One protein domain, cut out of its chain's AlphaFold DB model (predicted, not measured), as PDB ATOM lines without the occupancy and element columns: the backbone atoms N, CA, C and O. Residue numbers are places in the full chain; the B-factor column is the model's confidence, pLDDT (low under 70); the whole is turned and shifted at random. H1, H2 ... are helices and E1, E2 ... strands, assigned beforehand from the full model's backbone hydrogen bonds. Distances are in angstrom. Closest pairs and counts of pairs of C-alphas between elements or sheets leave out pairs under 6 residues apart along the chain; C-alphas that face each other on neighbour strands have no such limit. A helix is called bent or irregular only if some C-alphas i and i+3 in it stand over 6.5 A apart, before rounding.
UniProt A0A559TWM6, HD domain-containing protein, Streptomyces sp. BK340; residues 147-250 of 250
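AT A GLANCE: This is residues 147 to 250 of the 250 residues of the protein "HD domain-containing protein" of Streptomyces sp. BK340 (UniProt A0A559TWM6). A small body of loops, four helices H1 to H4 and a sheet of two short strands, E1 and E2, has one long helical arm: residues 226 to 250, of which 226 to 246 belong to H5, stick out from it and make the length of the whole. In the body, the chain leaves E1, runs out to residue 168 and folds back through H2, whose last residue comes near H1. The 104 printed residues include five named helices and two named strands, in the order H1, E1, H2, H3, E2, H4, H5; the sheet, E1 beside E2, is parallel and the class is mostly helix. The whole is loose, with a radius of gyration of the C-alphas of 18.5 A, and spans 59 by 37 by 24 A.

IN THESE COORDINATES: H1, residues 147 to 151, begins at C-alpha 147 (20.980, 51.239, 60.182). E1 is residues 156 to 159, 10.0 A long. H2, residues 168 to 181, is 19.1 A long and irregular: C-alphas 177 and 180 are 7.6 A apart. H3 is residues 185 to 189. E2, residues 196 to 199, is 10.3 A long and begins at C-alpha 196 (7.752, 43.691, 57.309). H4 is residues 211 to 214. H5, residues 221 to 246, is 37.3 A long and ends at C-alpha 246 (-16.970, 70.359, 40.059).

HOW THE PARTS SIT: E1 and E2 are parallel neighbours, with 28 degrees between their directions; N 157 and O 196 are 2.8 A apart and N 198 and O 157 are 2.9 A apart, both within hydrogen-bond range. E1, H2, H3 and E2 form a strand-helix-strand unit, two parallel strands with helices between them along the chain, and its crossover is right-handed. H1 and H3 touch; their closest C-alphas, Ile 148 and Ser 187, are 6.3 A apart. H1 and H2 are close but not clearly touching, the closest C-alphas being those of Pro 147 and Tyr 181, 5.6 A apart. The closest C-alphas of E2 and H4 are Ala 197 and Val 213, 7.1 A apart, and those of E2 and H5 are Met 198 and Val 221, 5.0 A apart. H2 and H5 are apart. Every O i to N i+4 pair is within hydrogen-bond range in H1 and H3, 6 of 10 in H2 and 20 of 22 in H5; H4 is too short for such a pair.

THE WHOLE: The C-alphas of Ala 176 and Thr 250, the two farthest apart, are 59.7 A apart. Without residues 226 to 250, which stand free, the body spans 38 by 27 by 16 A. H5 has a kink of 31 degrees near residue 229; it is neither bent nor irregular, but only just: C-alphas 226 and 229 are 6.5 A apart. The printed part has no cut, and the link E2 to H4, 11 residues, is long. The mean pLDDT of the printed part is 81.3; residues 165, 226 and 228 to 250 are under 70.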
ATOM      1  N   PRO A 147      22.060  52.062  60.738       86.44
ATOM      2  CA  PRO A 147      20.980  51.239  60.182       86.44
ATOM      3  C   PRO A 147      20.241  50.419  61.248       86.44
ATOM      4  O   PRO A 147      19.031  50.224  61.155       86.44
ATOM      5  N   ILE A 148      20.942  49.980  62.298       89.06
ATOM      6  CA  ILE A 148      20.335  49.231  63.408       89.06
ATOM      7  C   ILE A 148      19.440  50.121  64.278       89.06
ATOM      8  O   ILE A 148      18.396  49.672  64.749       89.06
ATOM      9  N   GLU A 149      19.807  51.391  64.464       86.12
ATOM     10  CA  GLU A 149      18.945  52.358  65.145       86.12
ATOM     11  C   GLU A 149      17.676  52.612  64.318       86.12
ATOM     12  O   GLU A 149      16.568  52.572  64.856       86.12
ATOM     13  N   ALA A 150      17.832  52.784  62.999       85.50
ATOM     14  CA  ALA A 150      16.730  53.067  62.082       85.50
ATOM     15  C   ALA A 150      15.638  51.983  62.091       85.50
ATOM     16  O   ALA A 150      14.449  52.295  61.998       85.50
ATOM     17  N   VAL A 151      16.019  50.708  62.221       89.94
ATOM     18  CA  VAL A 151      15.073  49.576  62.201       89.94
ATOM     19  C   VAL A 151      14.473  49.243  63.569       89.94
ATOM     20  O   VAL A 151      13.446  48.567  63.622       89.94
ATOM     21  N   GLY A 152      15.055  49.725  64.673       85.06
ATOM     22  CA  GLY A 152      14.731  49.275  66.034       85.06
ATOM     23  C   GLY A 152      13.254  49.396  66.434       85.06
ATOM     24  O   GLY A 152      12.724  48.547  67.150       85.06
ATOM     25  N   ALA A 153      12.564  50.429  65.941       85.50
ATOM     26  CA  ALA A 153      11.129  50.646  66.161       85.50
ATOM     27  C   ALA A 153      10.288  50.516  64.875       85.50
ATOM     28  O   ALA A 153       9.088  50.806  64.882       85.50
ATOM     29  N   ALA A 154      10.898  50.104  63.763       89.75
ATOM     30  CA  ALA A 154      10.270  50.134  62.450       89.75
ATOM     31  C   ALA A 154       9.303  48.957  62.255       89.75
ATOM     32  O   ALA A 154       9.704  47.799  62.229       89.75
ATOM     33  N   GLN A 155       8.020  49.253  62.046       93.50
ATOM     34  CA  GLN A 155       7.010  48.251  61.665       93.50
ATOM     35  C   GLN A 155       7.098  47.854  60.183       93.50
ATOM     36  O   GLN A 155       6.614  46.799  59.778       93.50
ATOM     37  N   ALA A 156       7.741  48.685  59.366       92.94
ATOM     38  CA  ALA A 156       8.095  48.376  57.992       92.94
ATOM     39  C   ALA A 156       9.500  48.911  57.706       92.94
ATOM     40  O   ALA A 156       9.796  50.062  58.017       92.94
ATOM     41  N   VAL A 157      10.346  48.081  57.101       94.00
ATOM     42  CA  VAL A 157      11.682  48.450  56.626       94.00
ATOM     43  C   VAL A 157      11.648  48.441  55.104       94.00
ATOM     44  O   VAL A 157      11.296  47.429  54.495       94.00
ATOM     45  N   TYR A 158      11.974  49.574  54.490       93.06
ATOM     46  CA  TYR A 158      11.874  49.763  53.047       93.06
ATOM     47  C   TYR A 158      13.267  49.957  52.448       93.06
ATOM     48  O   TYR A 158      13.977  50.879  52.843       93.06
ATOM     49  N   ALA A 159      13.644  49.098  51.503       89.44
ATOM     50  CA  ALA A 159      14.899  49.196  50.764       89.44
ATOM     51  C   ALA A 159      14.681  49.755  49.349       89.44
ATOM     52  O   ALA A 159      13.596  49.634  48.776       89.44
ATOM     53  N   GLU A 160      15.741  50.331  48.794       86.75
ATOM     54  CA  GLU A 160      15.811  50.907  47.450       86.75
ATOM     55  C   GLU A 160      17.151  50.511  46.823       86.75
ATOM     56  O   GLU A 160      18.139  50.294  47.536       86.75
ATOM     57  N   VAL A 161      17.200  50.440  45.492       87.75
ATOM     58  CA  VAL A 161      18.424  50.091  44.771       87.75
ATOM     59  C   VAL A 161      19.555  51.080  45.081       87.75
ATOM     60  O   VAL A 161      19.418  52.297  44.969       87.75
ATOM     61  N   TRP A 162      20.721  50.553  45.447       85.06
ATOM     62  CA  TRP A 162      21.882  51.370  45.820       85.06
ATOM     63  C   TRP A 162      22.522  52.115  44.648       85.06
ATOM     64  O   TRP A 162      23.092  53.200  44.801       85.06
ATOM     65  N   VAL A 163      22.478  51.493  43.473       79.88
ATOM     66  CA  VAL A 163      23.164  51.959  42.269       79.88
ATOM     67  C   VAL A 163      22.101  52.345  41.250       79.88
ATOM     68  O   VAL A 163      21.386  51.458  40.783       79.88
ATOM     69  N   PRO A 164      22.001  53.634  40.886       73.62
ATOM     70  CA  PRO A 164      21.105  54.077  39.834       73.62
ATOM     71  C   PRO A 164      21.330  53.283  38.548       73.62
ATOM     72  O   PRO A 164      22.460  52.882  38.241       73.62
ATOM     73  N   MET A 165      20.252  53.065  37.796       68.38
ATOM     74  CA  MET A 165      20.280  52.229  36.593       68.38
ATOM     75  C   MET A 165      21.296  52.724  35.550       68.38
ATOM     76  O   MET A 165      21.876  51.918  34.847       68.38
ATOM     77  N   ASP A 166      21.598  54.021  35.504       73.25
ATOM     78  CA  ASP A 166      22.547  54.640  34.572       73.25
ATOM     79  C   ASP A 166      24.005  54.683  35.083       73.25
ATOM     80  O   ASP A 166      24.896  55.179  34.390       73.25
ATOM     81  N   ARG A 167      24.294  54.162  36.287       75.06
ATOM     82  CA  ARG A 167      25.592  54.345  36.971       75.06
ATOM     83  C   ARG A 167      26.312  53.052  37.331       75.06
ATOM     84  O   ARG A 167      26.956  52.944  38.373       75.06
ATOM     85  N   HIS A 168      26.282  52.061  36.445       74.94
ATOM     86  CA  HIS A 168      26.888  50.747  36.700       74.94
ATOM     87  C   HIS A 168      28.376  50.779  37.089       74.94
ATOM     88  O   HIS A 168      28.823  49.908  37.835       74.94
ATOM     89  N   ARG A 169      29.141  51.781  36.630       81.56
ATOM     90  CA  ARG A 169      30.566  51.944  36.982       81.56
ATOM     91  C   ARG A 169      30.789  52.233  38.472       81.56
ATOM     92  O   ARG A 169      31.839  51.879  38.991       81.56
ATOM     93  N   GLU A 170      29.799  52.799  39.164       82.44
ATOM     94  CA  GLU A 170      29.855  53.094  40.606       82.44
ATOM     95  C   GLU A 170      29.485  51.876  41.475       82.44
ATOM     96  O   GLU A 170      29.524  51.949  42.703       82.44
ATOM     97  N   ARG A 171      29.111  50.737  40.865       80.38
ATOM     98  CA  ARG A 171      28.497  49.608  41.580       80.38
ATOM     99  C   ARG A 171      29.353  49.077  42.720       80.38
ATOM    100  O   ARG A 171      28.829  48.884  43.813       80.38
ATOM    101  N   ALA A 172      30.637  48.832  42.472       85.12
ATOM    102  CA  ALA A 172      31.533  48.262  43.477       85.12
ATOM    103  C   ALA A 172      31.717  49.204  44.677       85.12
ATOM    104  O   ALA A 172      31.603  48.773  45.822       85.12
ATOM    105  N   GLU A 173      31.936  50.492  44.407       89.00
ATOM    106  CA  GLU A 173      32.131  51.515  45.435       89.00
ATOM    107  C   GLU A 173      30.876  51.688  46.298       89.00
ATOM    108  O   GLU A 173      30.944  51.550  47.519       89.00
ATOM    109  N   ARG A 174      29.713  51.905  45.671       85.50
ATOM    110  CA  ARG A 174      28.446  52.080  46.395       85.50
ATOM    111  C   ARG A 174      28.045  50.832  47.172       85.50
ATOM    112  O   ARG A 174      27.575  50.947  48.297       85.50
ATOM    113  N   THR A 175      28.269  49.644  46.609       86.69
ATOM    114  CA  THR A 175      28.006  48.374  47.308       86.69
ATOM    115  C   THR A 175      28.852  48.253  48.571       86.69
ATOM    116  O   THR A 175      28.341  47.823  49.598       86.69
ATOM    117  N   ALA A 176      30.122  48.664  48.524       88.75
ATOM    118  CA  ALA A 176      30.984  48.662  49.702       88.75
ATOM    119  C   ALA A 176      30.539  49.699  50.747       88.75
ATOM    120  O   ALA A 176      30.490  49.383  51.932       88.75
ATOM    121  N   GLN A 177      30.179  50.913  50.317       90.56
ATOM    122  CA  GLN A 177      29.739  51.995  51.209       90.56
ATOM    123  C   GLN A 177      28.394  51.697  51.887       90.56
ATOM    124  O   GLN A 177      28.199  52.039  53.050       90.56
ATOM    125  N   LEU A 178      27.473  51.049  51.170       90.12
ATOM    126  CA  LEU A 178      26.103  50.813  51.624       90.12
ATOM    127  C   LEU A 178      25.881  49.408  52.191       90.12
ATOM    128  O   LEU A 178      24.779  49.108  52.638       90.12
ATOM    129  N   ALA A 179      26.915  48.561  52.241       91.00
ATOM    130  CA  ALA A 179      26.813  47.184  52.726       91.00
ATOM    131  C   ALA A 179      26.156  47.074  54.115       91.00
ATOM    132  O   ALA A 179      25.372  46.158  54.345       91.00
ATOM    133  N   ALA A 180      26.436  48.025  55.015       90.00
ATOM    134  CA  ALA A 180      25.859  48.068  56.360       90.00
ATOM    135  C   ALA A 180      24.340  48.335  56.379       90.00
ATOM    136  O   ALA A 180      23.680  48.030  57.366       90.00
ATOM    137  N   TYR A 181      23.786  48.884  55.296       92.12
ATOM    138  CA  TYR A 181      22.372  49.236  55.155       92.12
ATOM    139  C   TYR A 181      21.551  48.150  54.453       92.12
ATOM    140  O   TYR A 181      20.380  48.369  54.139       92.12
ATOM    141  N   ARG A 182      22.146  46.985  54.167       94.94
ATOM    142  CA  ARG A 182      21.415  45.854  53.592       94.94
ATOM    143  C   ARG A 182      20.279  45.444  54.520       94.94
ATOM    144  O   ARG A 182      20.488  45.231  55.710       94.94
ATOM    145  N   VAL A 183      19.097  45.252  53.943       95.56
ATOM    146  CA  VAL A 183      17.982  44.635  54.655       95.56
ATOM    147  C   VAL A 183      18.135  43.118  54.582       95.56
ATOM    148  O   VAL A 183      17.886  42.503  53.544       95.56
ATOM    149  N   ASP A 184      18.562  42.520  55.685       95.88
ATOM    150  CA  ASP A 184      18.741  41.080  55.854       95.88
ATOM    151  C   ASP A 184      18.108  40.587  57.171       95.88
ATOM    152  O   ASP A 184      17.482  41.347  57.917       95.88
ATOM    153  N   ASP A 185      18.219  39.289  57.456       94.88
ATOM    154  CA  ASP A 185      17.679  38.725  58.696       94.88
ATOM    155  C   ASP A 185      18.355  39.306  59.948       94.88
ATOM    156  O   ASP A 185      17.712  39.408  60.995       94.88
ATOM    157  N   THR A 186      19.619  39.736  59.849       94.44
ATOM    158  CA  THR A 186      20.329  40.384  60.956       94.44
ATOM    159  C   THR A 186      19.692  41.734  61.241       94.44
ATOM    160  O   THR A 186      19.253  41.957  62.368       94.44
ATOM    161  N   SER A 187      19.538  42.603  60.238       93.38
ATOM    162  CA  SER A 187      18.902  43.912  60.420       93.38
ATOM    163  C   SER A 187      17.454  43.769  60.907       93.38
ATOM    164  O   SER A 187      17.040  44.443  61.848       93.38
ATOM    165  N   LEU A 188      16.685  42.833  60.340       94.81
ATOM    166  CA  LEU A 188      15.299  42.576  60.750       94.81
ATOM    167  C   LEU A 188      15.173  41.892  62.119       94.81
ATOM    168  O   LEU A 188      14.073  41.853  62.676       94.81
ATOM    169  N   SER A 189      16.253  41.340  62.677       95.44
ATOM    170  CA  SER A 189      16.252  40.811  64.047       95.44
ATOM    171  C   SER A 189      16.217  41.919  65.105       95.44
ATOM    172  O   SER A 189      15.767  41.673  66.224       95.44
ATOM    173  N   HIS A 190      16.631  43.136  64.736       95.12
ATOM    174  CA  HIS A 190      16.571  44.323  65.588       95.12
ATOM    175  C   HIS A 190      15.220  45.047  65.519       95.12
ATOM    176  O   HIS A 190      14.920  45.847  66.401       95.12
ATOM    177  N   ALA A 191      14.399  44.754  64.507       94.00
ATOM    178  CA  ALA A 191      13.049  45.287  64.367       94.00
ATOM    179  C   ALA A 191      12.019  44.482  65.197       94.00
ATOM    180  O   ALA A 191      12.282  43.337  65.592       94.00
ATOM    181  N   PRO A 192      10.813  45.030  65.442       93.94
ATOM    182  CA  PRO A 192       9.679  44.280  65.976       93.94
ATOM    183  C   PRO A 192       9.447  42.944  65.251       93.94
ATOM    184  O   PRO A 192       9.702  42.795  64.057       93.94
ATOM    185  N   ARG A 193       8.947  41.933  65.974       93.56
ATOM    186  CA  ARG A 193       8.819  40.565  65.434       93.56
ATOM    187  C   ARG A 193       7.907  40.466  64.210       93.56
ATOM    188  O   ARG A 193       8.112  39.563  63.396       93.56
ATOM    189  N   ASP A 194       6.923  41.348  64.134       93.75
ATOM    190  CA  ASP A 194       5.917  41.498  63.088       93.75
ATOM    191  C   ASP A 194       6.289  42.542  62.024       93.75
ATOM    192  O   ASP A 194       5.511  42.759  61.095       93.75
ATOM    193  N   ALA A 195       7.483  43.136  62.115       93.12
ATOM    194  CA  ALA A 195       7.975  44.059  61.110       93.12
ATOM    195  C   ALA A 195       8.088  43.386  59.736       93.12
ATOM    196  O   ALA A 195       8.503  42.225  59.606       93.12
ATOM    197  N   VAL A 196       7.743  44.147  58.701       94.44
ATOM    198  CA  VAL A 196       7.752  43.691  57.309       94.44
ATOM    199  C   VAL A 196       8.866  44.347  56.502       94.44
ATOM    200  O   VAL A 196       9.232  45.494  56.746       94.44
ATOM    201  N   ALA A 197       9.374  43.635  55.503       94.38
ATOM    202  CA  ALA A 197      10.310  44.158  54.515       94.38
ATOM    203  C   ALA A 197       9.572  44.552  53.227       94.38
ATOM    204  O   ALA A 197       8.709  43.817  52.729       94.38
ATOM    205  N   MET A 198       9.916  45.715  52.680       94.75
ATOM    206  CA  MET A 198       9.320  46.300  51.479       94.75
ATOM    207  C   MET A 198      10.407  46.794  50.516       94.75
ATOM    208  O   MET A 198      11.528  47.087  50.924       94.75
ATOM    209  N   HIS A 199      10.073  46.857  49.228       93.00
ATOM    210  CA  HIS A 199      10.970  47.281  48.154       93.00
ATOM    211  C   HIS A 199      10.127  47.638  46.926       93.00
ATOM    212  O   HIS A 199       9.179  46.926  46.582       93.00
ATOM    213  N   CYS A 200      10.457  48.730  46.243       86.38
ATOM    214  CA  CYS A 200       9.703  49.211  45.082       86.38
ATOM    215  C   CYS A 200       9.793  48.257  43.874       86.38
ATOM    216  O   CYS A 200       8.786  48.030  43.209       86.38
ATOM    217  N   LEU A 201      10.952  47.632  43.668       87.88
ATOM    218  CA  LEU A 201      11.384  46.879  42.482       87.88
ATOM    219  C   LEU A 201      11.735  47.801  41.295       87.88
ATOM    220  O   LEU A 201      11.110  48.855  41.157       87.88
ATOM    221  N   PRO A 202      12.677  47.385  40.421       89.19
ATOM    222  CA  PRO A 202      13.455  46.135  40.470       89.19
ATOM    223  C   PRO A 202      14.497  46.124  41.600       89.19
ATOM    224  O   PRO A 202      15.088  47.149  41.908       89.19
ATOM    225  N   ALA A 203      14.685  44.962  42.233       85.69
ATOM    226  CA  ALA A 203      15.702  44.745  43.266       85.69
ATOM    227  C   ALA A 203      16.911  44.010  42.672       85.69
ATOM    228  O   ALA A 203      16.741  43.094  41.861       85.69
ATOM    229  N   VAL A 204      18.121  44.355  43.105       87.69
ATOM    230  CA  VAL A 204      19.330  43.581  42.841       87.69
ATOM    231  C   VAL A 204      19.497  42.554  43.956       87.69
ATOM    232  O   VAL A 204      19.921  42.859  45.071       87.69
ATOM    233  N   LEU A 205      19.159  41.305  43.636       86.00
ATOM    234  CA  LEU A 205      19.170  40.186  44.577       86.00
ATOM    235  C   LEU A 205      20.471  40.119  45.389       86.00
ATOM    236  O   LEU A 205      21.555  39.949  44.833       86.00
ATOM    237  N   GLY A 206      20.346  40.219  46.715       87.25
ATOM    238  CA  GLY A 206      21.470  40.087  47.637       87.25
ATOM    239  C   GLY A 206      22.277  41.366  47.870       87.25
ATOM    240  O   GLY A 206      23.256  41.301  48.609       87.25
ATOM    241  N   HIS A 207      21.903  42.510  47.286       90.31
ATOM    242  CA  HIS A 207      22.526  43.804  47.578       90.31
ATOM    243  C   HIS A 207      21.730  44.598  48.608       90.31
ATOM    244  O   HIS A 207      21.969  44.413  49.797       90.31
ATOM    245  N   GLU A 208      20.801  45.455  48.188       91.62
ATOM    246  CA  GLU A 208      20.012  46.301  49.090       91.62
ATOM    247  C   GLU A 208      19.055  45.505  49.976       91.62
ATOM    248  O   GLU A 208      18.747  45.909  51.098       91.62
ATOM    249  N   ILE A 209      18.639  44.337  49.494       93.69
ATOM    250  CA  ILE A 209      17.802  43.395  50.218       93.69
ATOM    251  C   ILE A 209      18.295  41.972  49.961       93.69
ATOM    252  O   ILE A 209      18.564  41.566  48.823       93.69
ATOM    253  N   ALA A 210      18.445  41.206  51.036       96.12
ATOM    254  CA  ALA A 210      18.852  39.814  50.953       96.12
ATOM    255  C   ALA A 210      17.773  38.983  50.239       96.12
ATOM    256  O   ALA A 210      16.574  39.246  50.363       96.12
ATOM    257  N   SER A 211      18.185  37.974  49.471       95.19
ATOM    258  CA  SER A 211      17.249  37.185  48.652       95.19
ATOM    259  C   SER A 211      16.254  36.402  49.510       95.19
ATOM    260  O   SER A 211      15.073  36.300  49.173       95.19
ATOM    261  N   GLU A 212      16.720  35.905  50.650       94.88
ATOM    262  CA  GLU A 212      15.945  35.228  51.680       94.88
ATOM    263  C   GLU A 212      14.909  36.144  52.330       94.88
ATOM    264  O   GLU A 212      13.788  35.704  52.571       94.88
ATOM    265  N   VAL A 213      15.224  37.427  52.528       95.81
ATOM    266  CA  VAL A 213      14.257  38.407  53.030       95.81
ATOM    267  C   VAL A 213      13.251  38.751  51.944       95.81
ATOM    268  O   VAL A 213      12.053  38.739  52.210       95.81
ATOM    269  N   LEU A 214      13.706  39.003  50.713       92.50
ATOM    270  CA  LEU A 214      12.848  39.371  49.587       92.50
ATOM    271  C   LEU A 214      11.788  38.298  49.285       92.50
ATOM    272  O   LEU A 214      10.635  38.631  49.001       92.50
ATOM    273  N   ALA A 215      12.171  37.020  49.349       91.19
ATOM    274  CA  ALA A 215      11.285  35.871  49.148       91.19
ATOM    275  C   ALA A 215      10.677  35.324  50.454       91.19
ATOM    276  O   ALA A 215       9.877  34.387  50.415       91.19
ATOM    277  N   GLY A 216      11.069  35.887  51.595       92.94
ATOM    278  CA  GLY A 216      10.773  35.369  52.920       92.94
ATOM    279  C   GLY A 216       9.398  35.757  53.461       92.94
ATOM    280  O   GLY A 216       8.673  36.567  52.877       92.94
ATOM    281  N   PRO A 217       9.031  35.218  54.636       94.25
ATOM    282  CA  PRO A 217       7.704  35.396  55.226       94.25
ATOM    283  C   PRO A 217       7.419  36.830  55.697       94.25
ATOM    284  O   PRO A 217       6.258  37.197  55.853       94.25
ATOM    285  N   ARG A 218       8.460  37.643  55.921       93.81
ATOM    286  CA  ARG A 218       8.336  39.062  56.289       93.81
ATOM    287  C   ARG A 218       8.224  39.987  55.075       93.81
ATOM    288  O   ARG A 218       8.017  41.183  55.246       93.81
ATOM    289  N   SER A 219       8.349  39.466  53.855       95.88
ATOM    290  CA  SER A 219       8.275  40.267  52.634       95.88
ATOM    291  C   SER A 219       6.842  40.643  52.289       95.88
ATOM    292  O   SER A 219       5.982  39.780  52.097       95.88
ATOM    293  N   LEU A 220       6.597  41.938  52.101       94.00
ATOM    294  CA  LEU A 220       5.391  42.431  51.440       94.00
ATOM    295  C   LEU A 220       5.638  42.871  50.000       94.00
ATOM    296  O   LEU A 220       4.704  43.351  49.364       94.00
ATOM    297  N   VAL A 221       6.832  42.666  49.440       87.56
ATOM    298  CA  VAL A 221       7.214  43.195  48.119       87.56
ATOM    299  C   VAL A 221       6.249  42.768  47.010       87.56
ATOM    300  O   VAL A 221       5.777  43.596  46.233       87.56
ATOM    301  N   ARG A 222       5.851  41.490  46.975       82.81
ATOM    302  CA  ARG A 222       4.875  40.995  45.983       82.81
ATOM    303  C   ARG A 222       3.494  41.625  46.159       82.81
ATOM    304  O   ARG A 222       2.851  41.993  45.181       82.81
ATOM    305  N   ARG A 223       3.039  41.773  47.408       87.50
ATOM    306  CA  ARG A 223       1.744  42.392  47.725       87.50
ATOM    307  C   ARG A 223       1.755  43.886  47.405       87.50
ATOM    308  O   ARG A 223       0.793  44.395  46.847       87.50
ATOM    309  N   GLN A 224       2.849  44.570  47.717       81.25
ATOM    310  CA  GLN A 224       3.088  45.962  47.365       81.25
ATOM    311  C   GLN A 224       3.024  46.160  45.845       81.25
ATOM    312  O   GLN A 224       2.313  47.051  45.383       81.25
ATOM    313  N   ALA A 225       3.709  45.314  45.069       76.38
ATOM    314  CA  ALA A 225       3.664  45.363  43.611       76.38
ATOM    315  C   ALA A 225       2.237  45.139  43.080       76.38
ATOM    316  O   ALA A 225       1.747  45.938  42.284       76.38
ATOM    317  N   ALA A 226       1.533  44.120  43.587       66.94
ATOM    318  CA  ALA A 226       0.144  43.842  43.220       66.94
ATOM    319  C   ALA A 226      -0.808  45.003  43.562       66.94
ATOM    320  O   ALA A 226      -1.746  45.272  42.813       66.94
ATOM    321  N   ASN A 227      -0.547  45.732  44.651       76.56
ATOM    322  CA  ASN A 227      -1.352  46.878  45.069       76.56
ATOM    323  C   ASN A 227      -1.196  48.107  44.157       76.56
ATOM    324  O   ASN A 227      -2.067  48.976  44.192       76.56
ATOM    325  N   ARG A 228      -0.158  48.194  43.304       65.31
ATOM    326  CA  ARG A 228       0.022  49.344  42.393       65.31
ATOM    327  C   ARG A 228      -1.207  49.569  41.507       65.31
ATOM    328  O   ARG A 228      -1.662  50.703  41.371       65.31
ATOM    329  N   LEU A 229      -1.772  48.496  40.949       61.38
ATOM    330  CA  LEU A 229      -2.930  48.565  40.056       61.38
ATOM    331  C   LEU A 229      -4.205  49.096  40.746       61.38
ATOM    332  O   LEU A 229      -4.720  50.121  40.295       61.38
ATOM    333  N   PRO A 230      -4.724  48.471  41.822       55.50
ATOM    334  CA  PRO A 230      -5.931  48.956  42.487       55.50
ATOM    335  C   PRO A 230      -5.741  50.341  43.118       55.50
ATOM    336  O   PRO A 230      -6.669  51.150  43.091       55.50
ATOM    337  N   THR A 231      -4.546  50.671  43.624       59.56
ATOM    338  CA  THR A 231      -4.248  52.025  44.114       59.56
ATOM    339  C   THR A 231      -4.333  53.053  42.987       59.56
ATOM    340  O   THR A 231      -5.013  54.068  43.146       59.56
ATOM    341  N   ALA A 232      -3.719  52.787  41.828       53.38
ATOM    342  CA  ALA A 232      -3.814  53.674  40.669       53.38
ATOM    343  C   ALA A 232      -5.268  53.839  40.196       53.38
ATOM    344  O   ALA A 232      -5.709  54.959  39.941       53.38
ATOM    345  N   GLN A 233      -6.049  52.753  40.158       59.88
ATOM    346  CA  GLN A 233      -7.477  52.798  39.828       59.88
ATOM    347  C   GLN A 233      -8.270  53.684  40.801       59.88
ATOM    348  O   GLN A 233      -9.075  54.506  40.360       59.88
ATOM    349  N   ALA A 234      -8.032  53.566  42.110       59.06
ATOM    350  CA  ALA A 234      -8.719  54.367  43.123       59.06
ATOM    351  C   ALA A 234      -8.377  55.864  43.020       59.06
ATOM    352  O   ALA A 234      -9.270  56.716  43.111       59.06
ATOM    353  N   VAL A 235      -7.101  56.191  42.787       61.91
ATOM    354  CA  VAL A 235      -6.649  57.572  42.560       61.91
ATOM    355  C   VAL A 235      -7.315  58.148  41.312       61.91
ATOM    356  O   VAL A 235      -7.942  59.205  41.388       61.91
ATOM    357  N   LEU A 236      -7.275  57.430  40.186       55.78
ATOM    358  CA  LEU A 236      -7.899  57.864  38.932       55.78
ATOM    359  C   LEU A 236      -9.411  58.051  39.078       55.78
ATOM    360  O   LEU A 236      -9.949  59.079  38.664       55.78
ATOM    361  N   HIS A 237     -10.098  57.109  39.728       63.19
ATOM    362  CA  HIS A 237     -11.526  57.230  40.009       63.19
ATOM    363  C   HIS A 237     -11.831  58.482  40.844       63.19
ATOM    364  O   HIS A 237     -12.786  59.206  40.558       63.19
ATOM    365  N   THR A 238     -11.001  58.777  41.847       65.69
ATOM    366  CA  THR A 238     -11.156  59.966  42.691       65.69
ATOM    367  C   THR A 238     -10.965  61.248  41.889       65.69
ATOM    368  O   THR A 238     -11.810  62.139  41.973       65.69
ATOM    369  N   LEU A 239      -9.908  61.343  41.079       59.47
ATOM    370  CA  LEU A 239      -9.588  62.536  40.285       59.47
ATOM    371  C   LEU A 239     -10.634  62.798  39.190       59.47
ATOM    372  O   LEU A 239     -11.138  63.913  39.049       59.47
ATOM    373  N   VAL A 240     -11.049  61.760  38.463       65.81
ATOM    374  CA  VAL A 240     -12.088  61.874  37.426       65.81
ATOM    375  C   VAL A 240     -13.467  62.123  38.051       65.81
ATOM    376  O   VAL A 240     -14.257  62.932  37.550       65.81
ATOM    377  N   GLY A 241     -13.767  61.474  39.176       57.31
ATOM    378  CA  GLY A 241     -15.018  61.649  39.913       57.31
ATOM    379  C   GLY A 241     -15.170  63.047  40.526       57.31
ATOM    380  O   GLY A 241     -16.250  63.641  40.452       57.31
ATOM    381  N   THR A 242     -14.096  63.615  41.082       54.81
ATOM    382  CA  THR A 242     -14.083  64.993  41.606       54.81
ATOM    383  C   THR A 242     -14.170  66.034  40.491       54.81
ATOM    384  O   THR A 242     -14.926  67.000  40.635       54.81
ATOM    385  N   ALA A 243     -13.518  65.813  39.343       48.47
ATOM    386  CA  ALA A 243     -13.671  66.661  38.159       48.47
ATOM    387  C   ALA A 243     -15.126  66.692  37.645       48.47
ATOM    388  O   ALA A 243     -15.653  67.759  37.321       48.47
ATOM    389  N   ARG A 244     -15.821  65.544  37.650       47.16
ATOM    390  CA  ARG A 244     -17.252  65.453  37.301       47.16
ATOM    391  C   ARG A 244     -18.170  66.160  38.301       47.16
ATOM    392  O   ARG A 244     -19.181  66.720  37.885       47.16
ATOM    393  N   ARG A 245     -17.844  66.163  39.600       49.50
ATOM    394  CA  ARG A 245     -18.620  66.908  40.613       49.50
ATOM    395  C   ARG A 245     -18.453  68.420  40.474       49.50
ATOM    396  O   ARG A 245     -19.460  69.116  40.504       49.50
ATOM    397  N   ARG A 246     -17.231  68.917  40.244       49.44
ATOM    398  CA  ARG A 246     -16.970  70.359  40.059       49.44
ATOM    399  C   ARG A 246     -17.705  70.954  38.853       49.44
ATOM    400  O   ARG A 246     -18.209  72.062  38.957       49.44
ATOM    401  N   ARG A 247     -17.838  70.197  37.757       48.47
ATOM    402  CA  ARG A 247     -18.573  70.609  36.543       48.47
ATOM    403  C   ARG A 247     -20.102  70.613  36.676       48.47
ATOM    404  O   ARG A 247     -20.769  71.113  35.785       48.47
ATOM    405  N   ARG A 248     -20.670  70.017  37.732       48.00
ATOM    406  CA  ARG A 248     -22.129  70.014  37.986       48.00
ATOM    407  C   ARG A 248     -22.573  71.127  38.937       48.00
ATOM    408  O   ARG A 248     -23.769  71.310  39.126       48.00
ATOM    409  N   THR A 249     -21.622  71.819  39.559       48.06
ATOM    410  CA  THR A 249     -21.845  72.924  40.507       48.06
ATOM    411  C   THR A 249     -21.478  74.296  39.931       48.06
ATOM    412  O   THR A 249     -21.490  75.279  40.664       48.06
ATOM    413  N   THR A 250     -21.148  74.353  38.641       43.44
ATOM    414  CA  THR A 250     -20.936  75.559  37.825       43.44
ATOM    415  C   THR A 250     -21.925  75.540  36.681       43.44
ATOM    416  O   THR A 250     -22.547  76.588  36.423       43.44
TER     417      THR A 250